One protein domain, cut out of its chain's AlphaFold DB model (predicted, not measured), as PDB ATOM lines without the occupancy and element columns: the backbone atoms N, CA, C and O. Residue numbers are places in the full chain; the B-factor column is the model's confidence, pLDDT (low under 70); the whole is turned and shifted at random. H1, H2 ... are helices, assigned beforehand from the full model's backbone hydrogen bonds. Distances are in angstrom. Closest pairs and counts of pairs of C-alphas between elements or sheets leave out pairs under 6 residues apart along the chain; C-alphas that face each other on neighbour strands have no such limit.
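Overview. This is residues 6 to 58 of the 58 residues of an uncharacterized protein of Enterococcus cecorum (UniProt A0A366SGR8). What does the model look like? It is an open, strung-out chain: from residue 6 the printed part runs out to one far end, turns there into the helix H1, and then crosses by the long bare link of residues 31 to 45 to a shorter helix, H2, near the other end. The two helices share no core. What is it made of, and how large is it? The printed part has 53 residues with two named helices, H1 then H2, and no named strand; the class is all helix. It is extended, with a radius of gyration of the C-alphas of 19.7 A and spans of 55 by 26 by 15 A.

Arrangement. Do H1, residues 15 to 30, and H2, residues 46 to 56, meet? They are apart, with no C-alpha of the one within 8 A of the other. What joins them? A long link of 15 residues does. Are the helix backbones well formed? In H1 and H2 every O i to N i+4 pair is within hydrogen-bond range.

Along the chain. Where is H1? It begins at C-alpha 15, at (-17.283, -54.962, -20.049), and measures 23.0 A from first to last C-alpha. Where is H2? It measures 15.6 A and ends at C-alpha 56, at (-3.738, -16.833, -51.503).

Size, cuts and confidence. How far does it reach? The two C-alphas farthest apart, those of Pro 15 and Arg 58, are 55.9 A apart, and the printed part has no cut. Which stretch stands free at greatest length? Residues 22 to 42 stand free, of which 22 to 30 belong to H1. Where is confidence low? The mean pLDDT of the printed part is 80.2; residues 6 to 8, 37 and 57 to 58 are under 70.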
ATOM      1  N   ILE A   6      -6.125 -41.207 -33.079       60.72
ATOM      2  CA  ILE A   6      -7.099 -40.944 -34.151       60.72
ATOM      3  C   ILE A   6      -7.064 -42.001 -35.260       60.72
ATOM      4  O   ILE A   6      -8.091 -42.265 -35.877       60.72
ATOM      5  N   THR A   7      -5.905 -42.606 -35.529       55.44
ATOM      6  CA  THR A   7      -5.769 -43.637 -36.569       55.44
ATOM      7  C   THR A   7      -5.852 -45.062 -36.014       55.44
ATOM      8  O   THR A   7      -5.679 -46.014 -36.772       55.44
ATOM      9  N   HIS A   8      -6.129 -45.226 -34.712       68.56
ATOM     10  CA  HIS A   8      -6.301 -46.531 -34.069       68.56
ATOM     11  C   HIS A   8      -7.787 -46.845 -33.887       68.56
ATOM     12  O   HIS A   8      -8.536 -46.058 -33.315       68.56
ATOM     13  N   ASN A   9      -8.208 -48.030 -34.328       72.81
ATOM     14  CA  ASN A   9      -9.536 -48.541 -34.002       72.81
ATOM     15  C   ASN A   9      -9.590 -48.864 -32.502       72.81
ATOM     16  O   ASN A   9      -8.769 -49.640 -32.006       72.81
ATOM     17  N   PHE A  10     -10.554 -48.297 -31.776       71.50
ATOM     18  CA  PHE A  10     -10.776 -48.636 -30.370       71.50
ATOM     19  C   PHE A  10     -11.409 -50.027 -30.270       71.50
ATOM     20  O   PHE A  10     -12.589 -50.210 -30.557       71.50
ATOM     21  N   ILE A  11     -10.618 -51.023 -29.867       73.75
ATOM     22  CA  ILE A  11     -11.108 -52.382 -29.613       73.75
ATOM     23  C   ILE A  11     -11.561 -52.454 -28.153       73.75
ATOM     24  O   ILE A  11     -10.743 -52.549 -27.240       73.75
ATOM     25  N   LEU A  12     -12.874 -52.400 -27.930       74.94
ATOM     26  CA  LEU A  12     -13.486 -52.509 -26.604       74.94
ATOM     27  C   LEU A  12     -13.995 -53.940 -26.396       74.94
ATOM     28  O   LEU A  12     -15.083 -54.289 -26.840       74.94
ATOM     29  N   SER A  13     -13.192 -54.787 -25.752       75.81
ATOM     30  CA  SER A  13     -13.500 -56.215 -25.566       75.81
ATOM     31  C   SER A  13     -13.919 -56.585 -24.140       75.81
ATOM     32  O   SER A  13     -14.510 -57.640 -23.928       75.81
ATOM     33  N   ASN A  14     -13.636 -55.732 -23.152       83.12
ATOM     34  CA  ASN A  14     -13.944 -55.993 -21.746       83.12
ATOM     35  C   ASN A  14     -15.152 -55.149 -21.290       83.12
ATOM     36  O   ASN A  14     -15.143 -53.935 -21.520       83.12
ATOM     37  N   PRO A  15     -16.145 -55.719 -20.581       83.31
ATOM     38  CA  PRO A  15     -17.283 -54.962 -20.049       83.31
ATOM     39  C   PRO A  15     -16.870 -53.743 -19.204       83.31
ATOM     40  O   PRO A  15     -17.454 -52.670 -19.335       83.31
ATOM     41  N   ASN A  16     -15.791 -53.842 -18.421       85.12
ATOM     42  CA  ASN A  16     -15.272 -52.710 -17.645       85.12
ATOM     43  C   ASN A  16     -14.672 -51.603 -18.527       85.12
ATOM     44  O   ASN A  16     -14.715 -50.431 -18.160       85.12
ATOM     45  N   SER A  17     -14.102 -51.963 -19.681       80.75
ATOM     46  CA  SER A  17     -13.547 -50.995 -20.636       80.75
ATOM     47  C   SER A  17     -14.645 -50.245 -21.389       80.75
ATOM     48  O   SER A  17     -14.509 -49.047 -21.620       80.75
ATOM     49  N   ILE A  18     -15.762 -50.921 -21.681       82.62
ATOM     50  CA  ILE A  18     -16.945 -50.322 -22.307       82.62
ATOM     51  C   ILE A  18     -17.560 -49.282 -21.369       82.62
ATOM     52  O   ILE A  18     -17.761 -48.143 -21.776       82.62
ATOM     53  N   ASN A  19     -17.773 -49.633 -20.097       86.44
ATOM     54  CA  ASN A  19     -18.367 -48.711 -19.123       86.44
ATOM     55  C   ASN A  19     -17.523 -47.444 -18.935       86.44
ATOM     56  O   ASN A  19     -18.060 -46.343 -18.904       86.44
ATOM     57  N   ARG A  20     -16.191 -47.585 -18.877       85.31
ATOM     58  CA  ARG A  20     -15.276 -46.435 -18.801       85.31
ATOM     59  C   ARG A  20     -15.322 -45.570 -20.055       85.31
ATOM     60  O   ARG A  20     -15.242 -44.353 -19.950       85.31
ATOM     61  N   PHE A  21     -15.435 -46.188 -21.228       84.62
ATOM     62  CA  PHE A  21     -15.524 -45.463 -22.490       84.62
ATOM     63  C   PHE A  21     -16.824 -44.656 -22.588       84.62
ATOM     64  O   PHE A  21     -16.783 -43.474 -22.912       84.62
ATOM     65  N   VAL A  22     -17.959 -45.262 -22.232       86.88
ATOM     66  CA  VAL A  22     -19.260 -44.577 -22.183       86.88
ATOM     67  C   VAL A  22     -19.227 -43.424 -21.179       86.88
ATOM     68  O   VAL A  22     -19.577 -42.301 -21.532       86.88
ATOM     69  N   GLN A  23     -18.712 -43.664 -19.971       89.00
ATOM     70  CA  GLN A  23     -18.581 -42.625 -18.951       89.00
ATOM     71  C   GLN A  23     -17.703 -41.455 -19.429       89.00
ATOM     72  O   GLN A  23     -18.051 -40.297 -19.213       89.00
ATOM     73  N   ALA A  24     -16.590 -41.739 -20.112       85.69
ATOM     74  CA  ALA A  24     -15.714 -40.705 -20.654       85.69
ATOM     75  C   ALA A  24     -16.400 -39.856 -21.740       85.69
ATOM     76  O   ALA A  24     -16.149 -38.652 -21.815       85.69
ATOM     77  N   ILE A  25     -17.283 -40.446 -22.556       87.19
ATOM     78  CA  ILE A  25     -18.101 -39.698 -23.526       87.19
ATOM     79  C   ILE A  25     -19.091 -38.790 -22.788       87.19
ATOM     80  O   ILE A  25     -19.119 -37.590 -23.048       87.19
ATOM     81  N   GLU A  26     -19.840 -39.324 -21.821       86.88
ATOM     82  CA  GLU A  26     -20.809 -38.545 -21.034       86.88
ATOM     83  C   GLU A  26     -20.149 -37.408 -20.234       86.88
ATOM     84  O   GLU A  26     -20.718 -36.332 -20.043       86.88
ATOM     85  N   GLU A  27     -18.936 -37.622 -19.725       85.69
ATOM     86  CA  GLU A  27     -18.125 -36.576 -19.094       85.69
ATOM     87  C   GLU A  27     -17.635 -35.534 -20.101       85.69
ATOM     88  O   GLU A  27     -17.624 -34.344 -19.782       85.69
ATOM     89  N   SER A  28     -17.266 -35.946 -21.313       81.50
ATOM     90  CA  SER A  28     -16.817 -35.030 -22.370       81.50
ATOM     91  C   SER A  28     -17.953 -34.141 -22.876       81.50
ATOM     92  O   SER A  28     -17.747 -32.941 -23.041       81.50
ATOM     93  N   ASP A  29     -19.158 -34.692 -23.040       81.25
ATOM     94  CA  ASP A  29     -20.350 -33.930 -23.437       81.25
ATOM     95  C   ASP A  29     -20.714 -32.866 -22.396       81.25
ATOM     96  O   ASP A  29     -21.033 -31.726 -22.739       81.25
ATOM     97  N   ARG A  30     -20.606 -33.201 -21.104       81.88
ATOM     98  CA  ARG A  30     -20.830 -32.243 -20.009       81.88
ATOM     99  C   ARG A  30     -19.770 -31.146 -19.957       81.88
ATOM    100  O   ARG A  30     -20.085 -30.013 -19.607       81.88
ATOM    101  N   ASN A  31     -18.532 -31.476 -20.312       74.62
ATOM    102  CA  ASN A  31     -17.411 -30.540 -20.366       74.62
ATOM    103  C   ASN A  31     -17.249 -29.882 -21.742       74.62
ATOM    104  O   ASN A  31     -16.178 -29.342 -22.030       74.62
ATOM    105  N   HIS A  32     -18.281 -29.907 -22.594       71.81
ATOM    106  CA  HIS A  32     -18.217 -29.243 -23.886       71.81
ATOM    107  C   HIS A  32     -18.023 -27.740 -23.664       71.81
ATOM    108  O   HIS A  32     -18.957 -26.994 -23.363       71.81
ATOM    109  N   THR A  33     -16.791 -27.271 -23.847       75.12
ATOM    110  CA  THR A  33     -16.493 -25.846 -23.828       75.12
ATOM    111  C   THR A  33     -17.269 -25.197 -24.973       75.12
ATOM    112  O   THR A  33     -17.198 -25.668 -26.115       75.12
ATOM    113  N   PRO A  34     -18.091 -24.165 -24.710       73.25
ATOM    114  CA  PRO A  34     -18.745 -23.432 -25.780       73.25
ATOM    115  C   PRO A  34     -17.677 -22.974 -26.766       73.25
ATOM    116  O   PRO A  34     -16.619 -22.510 -26.342       73.25
ATOM    117  N   LYS A  35     -17.939 -23.119 -28.072       72.19
ATOM    118  CA  LYS A  35     -17.009 -22.632 -29.095       72.19
ATOM    119  C   LYS A  35     -16.721 -21.170 -28.789       72.19
ATOM    120  O   LYS A  35     -17.639 -20.346 -28.813       72.19
ATOM    121  N   GLU A  36     -15.471 -20.880 -28.448       71.75
ATOM    122  CA  GLU A  36     -15.030 -19.521 -28.195       71.75
ATOM    123  C   GLU A  36     -15.412 -18.689 -29.419       71.75
ATOM    124  O   GLU A  36     -15.202 -19.109 -30.563       71.75
ATOM    125  N   LYS A  37     -16.082 -17.554 -29.196       69.69
ATOM    126  CA  LYS A  37     -16.446 -16.657 -30.291       69.69
ATOM    127  C   LYS A  37     -15.152 -16.053 -30.811       69.69
ATOM    128  O   LYS A  37     -14.697 -15.030 -30.309       69.69
ATOM    129  N   PHE A  38     -14.555 -16.713 -31.795       71.31
ATOM    130  CA  PHE A  38     -13.367 -16.207 -32.453       71.31
ATOM    131  C   PHE A  38     -13.672 -14.811 -33.012       71.31
ATOM    132  O   PHE A  38     -14.715 -14.630 -33.651       71.31
ATOM    133  N   PRO A  39     -12.784 -13.824 -32.806       75.75
ATOM    134  CA  PRO A  39     -12.857 -12.552 -33.507       75.75
ATOM    135  C   PRO A  39     -12.470 -12.794 -34.973       75.75
ATOM    136  O   PRO A  39     -11.352 -12.535 -35.404       75.75
ATOM    137  N   GLY A  40     -13.380 -13.391 -35.738       76.44
ATOM    138  CA  GLY A  40     -13.149 -13.795 -37.116       76.44
ATOM    139  C   GLY A  40     -14.438 -14.255 -37.786       76.44
ATOM    140  O   GLY A  40     -15.305 -14.865 -37.162       76.44
ATOM    141  N   ARG A  41     -14.577 -13.951 -39.079       82.38
ATOM    142  CA  ARG A  41     -15.704 -14.435 -39.880       82.38
ATOM    143  C   ARG A  41     -15.461 -15.895 -40.248       82.38
ATOM    144  O   ARG A  41     -14.536 -16.186 -41.003       82.38
ATOM    145  N   GLN A  42     -16.301 -16.805 -39.759       82.00
ATOM    146  CA  GLN A  42     -16.290 -18.190 -40.223       82.00
ATOM    147  C   GLN A  42     -16.853 -18.245 -41.649       82.00
ATOM    148  O   GLN A  42     -17.995 -17.855 -41.884       82.00
ATOM    149  N   LEU A  43     -16.050 -18.719 -42.605       84.69
ATOM    150  CA  LEU A  43     -16.506 -18.965 -43.971       84.69
ATOM    151  C   LEU A  43     -17.220 -20.316 -44.015       84.69
ATOM    152  O   LEU A  43     -16.605 -21.354 -43.779       84.69
ATOM    153  N   THR A  44     -18.522 -20.296 -44.282       86.50
ATOM    154  CA  THR A  44     -19.356 -21.501 -44.400       86.50
ATOM    155  C   THR A  44     -19.740 -21.807 -45.845       86.50
ATOM    156  O   THR A  44     -20.052 -22.954 -46.153       86.50
ATOM    157  N   ASP A  45     -19.685 -20.817 -46.744       92.62
ATOM    158  CA  ASP A  45     -19.975 -21.006 -48.164       92.62
ATOM    159  C   ASP A  45     -18.737 -21.486 -48.939       92.62
ATOM    160  O   ASP A  45     -17.662 -20.882 -48.916       92.62
ATOM    161  N   SER A  46     -18.931 -22.563 -49.697       89.25
ATOM    162  CA  SER A  46     -17.950 -23.146 -50.611       89.25
ATOM    163  C   SER A  46     -17.395 -22.155 -51.641       89.25
ATOM    164  O   SER A  46     -16.198 -22.187 -51.936       89.25
ATOM    165  N   LYS A  47     -18.225 -21.243 -52.167       91.44
ATOM    166  CA  LYS A  47     -17.792 -20.260 -53.174       91.44
ATOM    167  C   LYS A  47     -16.828 -19.238 -52.582       91.44
ATOM    168  O   LYS A  47     -15.821 -18.910 -53.205       91.44
ATOM    169  N   GLU A  48     -17.107 -18.771 -51.366       89.62
ATOM    170  CA  GLU A  48     -16.234 -17.837 -50.653       89.62
ATOM    171  C   GLU A  48     -14.892 -18.479 -50.279       89.62
ATOM    172  O   GLU A  48     -13.847 -17.841 -50.424       89.62
ATOM    173  N   ILE A  49     -14.899 -19.751 -49.856       91.88
ATOM    174  CA  ILE A  49     -13.673 -20.511 -49.560       91.88
ATOM    175  C   ILE A  49     -12.805 -20.632 -50.818       91.88
ATOM    176  O   ILE A  49     -11.606 -20.356 -50.768       91.88
ATOM    177  N   LEU A  50     -13.403 -20.992 -51.959       91.19
ATOM    178  CA  LEU A  50     -12.689 -21.082 -53.237       91.19
ATOM    179  C   LEU A  50     -12.099 -19.732 -53.658       91.19
ATOM    180  O   LEU A  50     -10.934 -19.668 -54.057       91.19
ATOM    181  N   ALA A  51     -12.870 -18.651 -53.526       90.56
ATOM    182  CA  ALA A  51     -12.401 -17.305 -53.833       90.56
ATOM    183  C   ALA A  51     -11.206 -16.904 -52.951       90.56
ATOM    184  O   ALA A  51     -10.198 -16.419 -53.473       90.56
ATOM    185  N   LEU A  52     -11.264 -17.173 -51.642       88.25
ATOM    186  CA  LEU A  52     -10.150 -16.915 -50.727       88.25
ATOM    187  C   LEU A  52      -8.901 -17.720 -51.115       88.25
ATOM    188  O   LEU A  52      -7.825 -17.143 -51.266       88.25
ATOM    189  N   MET A  53      -9.046 -19.029 -51.328       89.19
ATOM    190  CA  MET A  53      -7.932 -19.909 -51.699       89.19
ATOM    191  C   MET A  53      -7.277 -19.486 -53.017       89.19
ATOM    192  O   MET A  53      -6.054 -19.518 -53.148       89.19
ATOM    193  N   SER A  54      -8.079 -19.035 -53.984       87.81
ATOM    194  CA  SER A  54      -7.569 -18.539 -55.264       87.81
ATOM    195  C   SER A  54      -6.734 -17.259 -55.119       87.81
ATOM    196  O   SER A  54      -5.764 -17.078 -55.855       87.81
ATOM    197  N   LYS A  55      -7.066 -16.401 -54.143       84.81
ATOM    198  CA  LYS A  55      -6.334 -15.164 -53.839       84.81
ATOM    199  C   LYS A  55      -5.009 -15.430 -53.120       84.81
ATOM    200  O   LYS A  55      -4.056 -14.707 -53.369       84.81
ATOM    201  N   VAL A  56      -4.949 -16.452 -52.263       81.19
ATOM    202  CA  VAL A  56      -3.738 -16.833 -51.503       81.19
ATOM    203  C   VAL A  56      -2.669 -17.488 -52.391       81.19
ATOM    204  O   VAL A  56      -1.494 -17.472 -52.050       81.19
ATOM    205  N   LYS A  57      -3.059 -18.067 -53.534       67.94
ATOM    206  CA  LYS A  57      -2.139 -18.750 -54.461       67.94
ATOM    207  C   LYS A  57      -1.389 -17.798 -55.416       67.94
ATOM    208  O   LYS A  57      -0.529 -18.266 -56.157       67.94
ATOM    209  N   ARG A  58      -1.740 -16.508 -55.443       54.31
ATOM    210  CA  ARG A  58      -0.979 -15.460 -56.143       54.31
ATOM    211  C   ARG A  58       0.066 -14.873 -55.212       54.31
ATOM    212  O   ARG A  58       1.192 -14.671 -55.704       54.31
TER     213      ARG A  58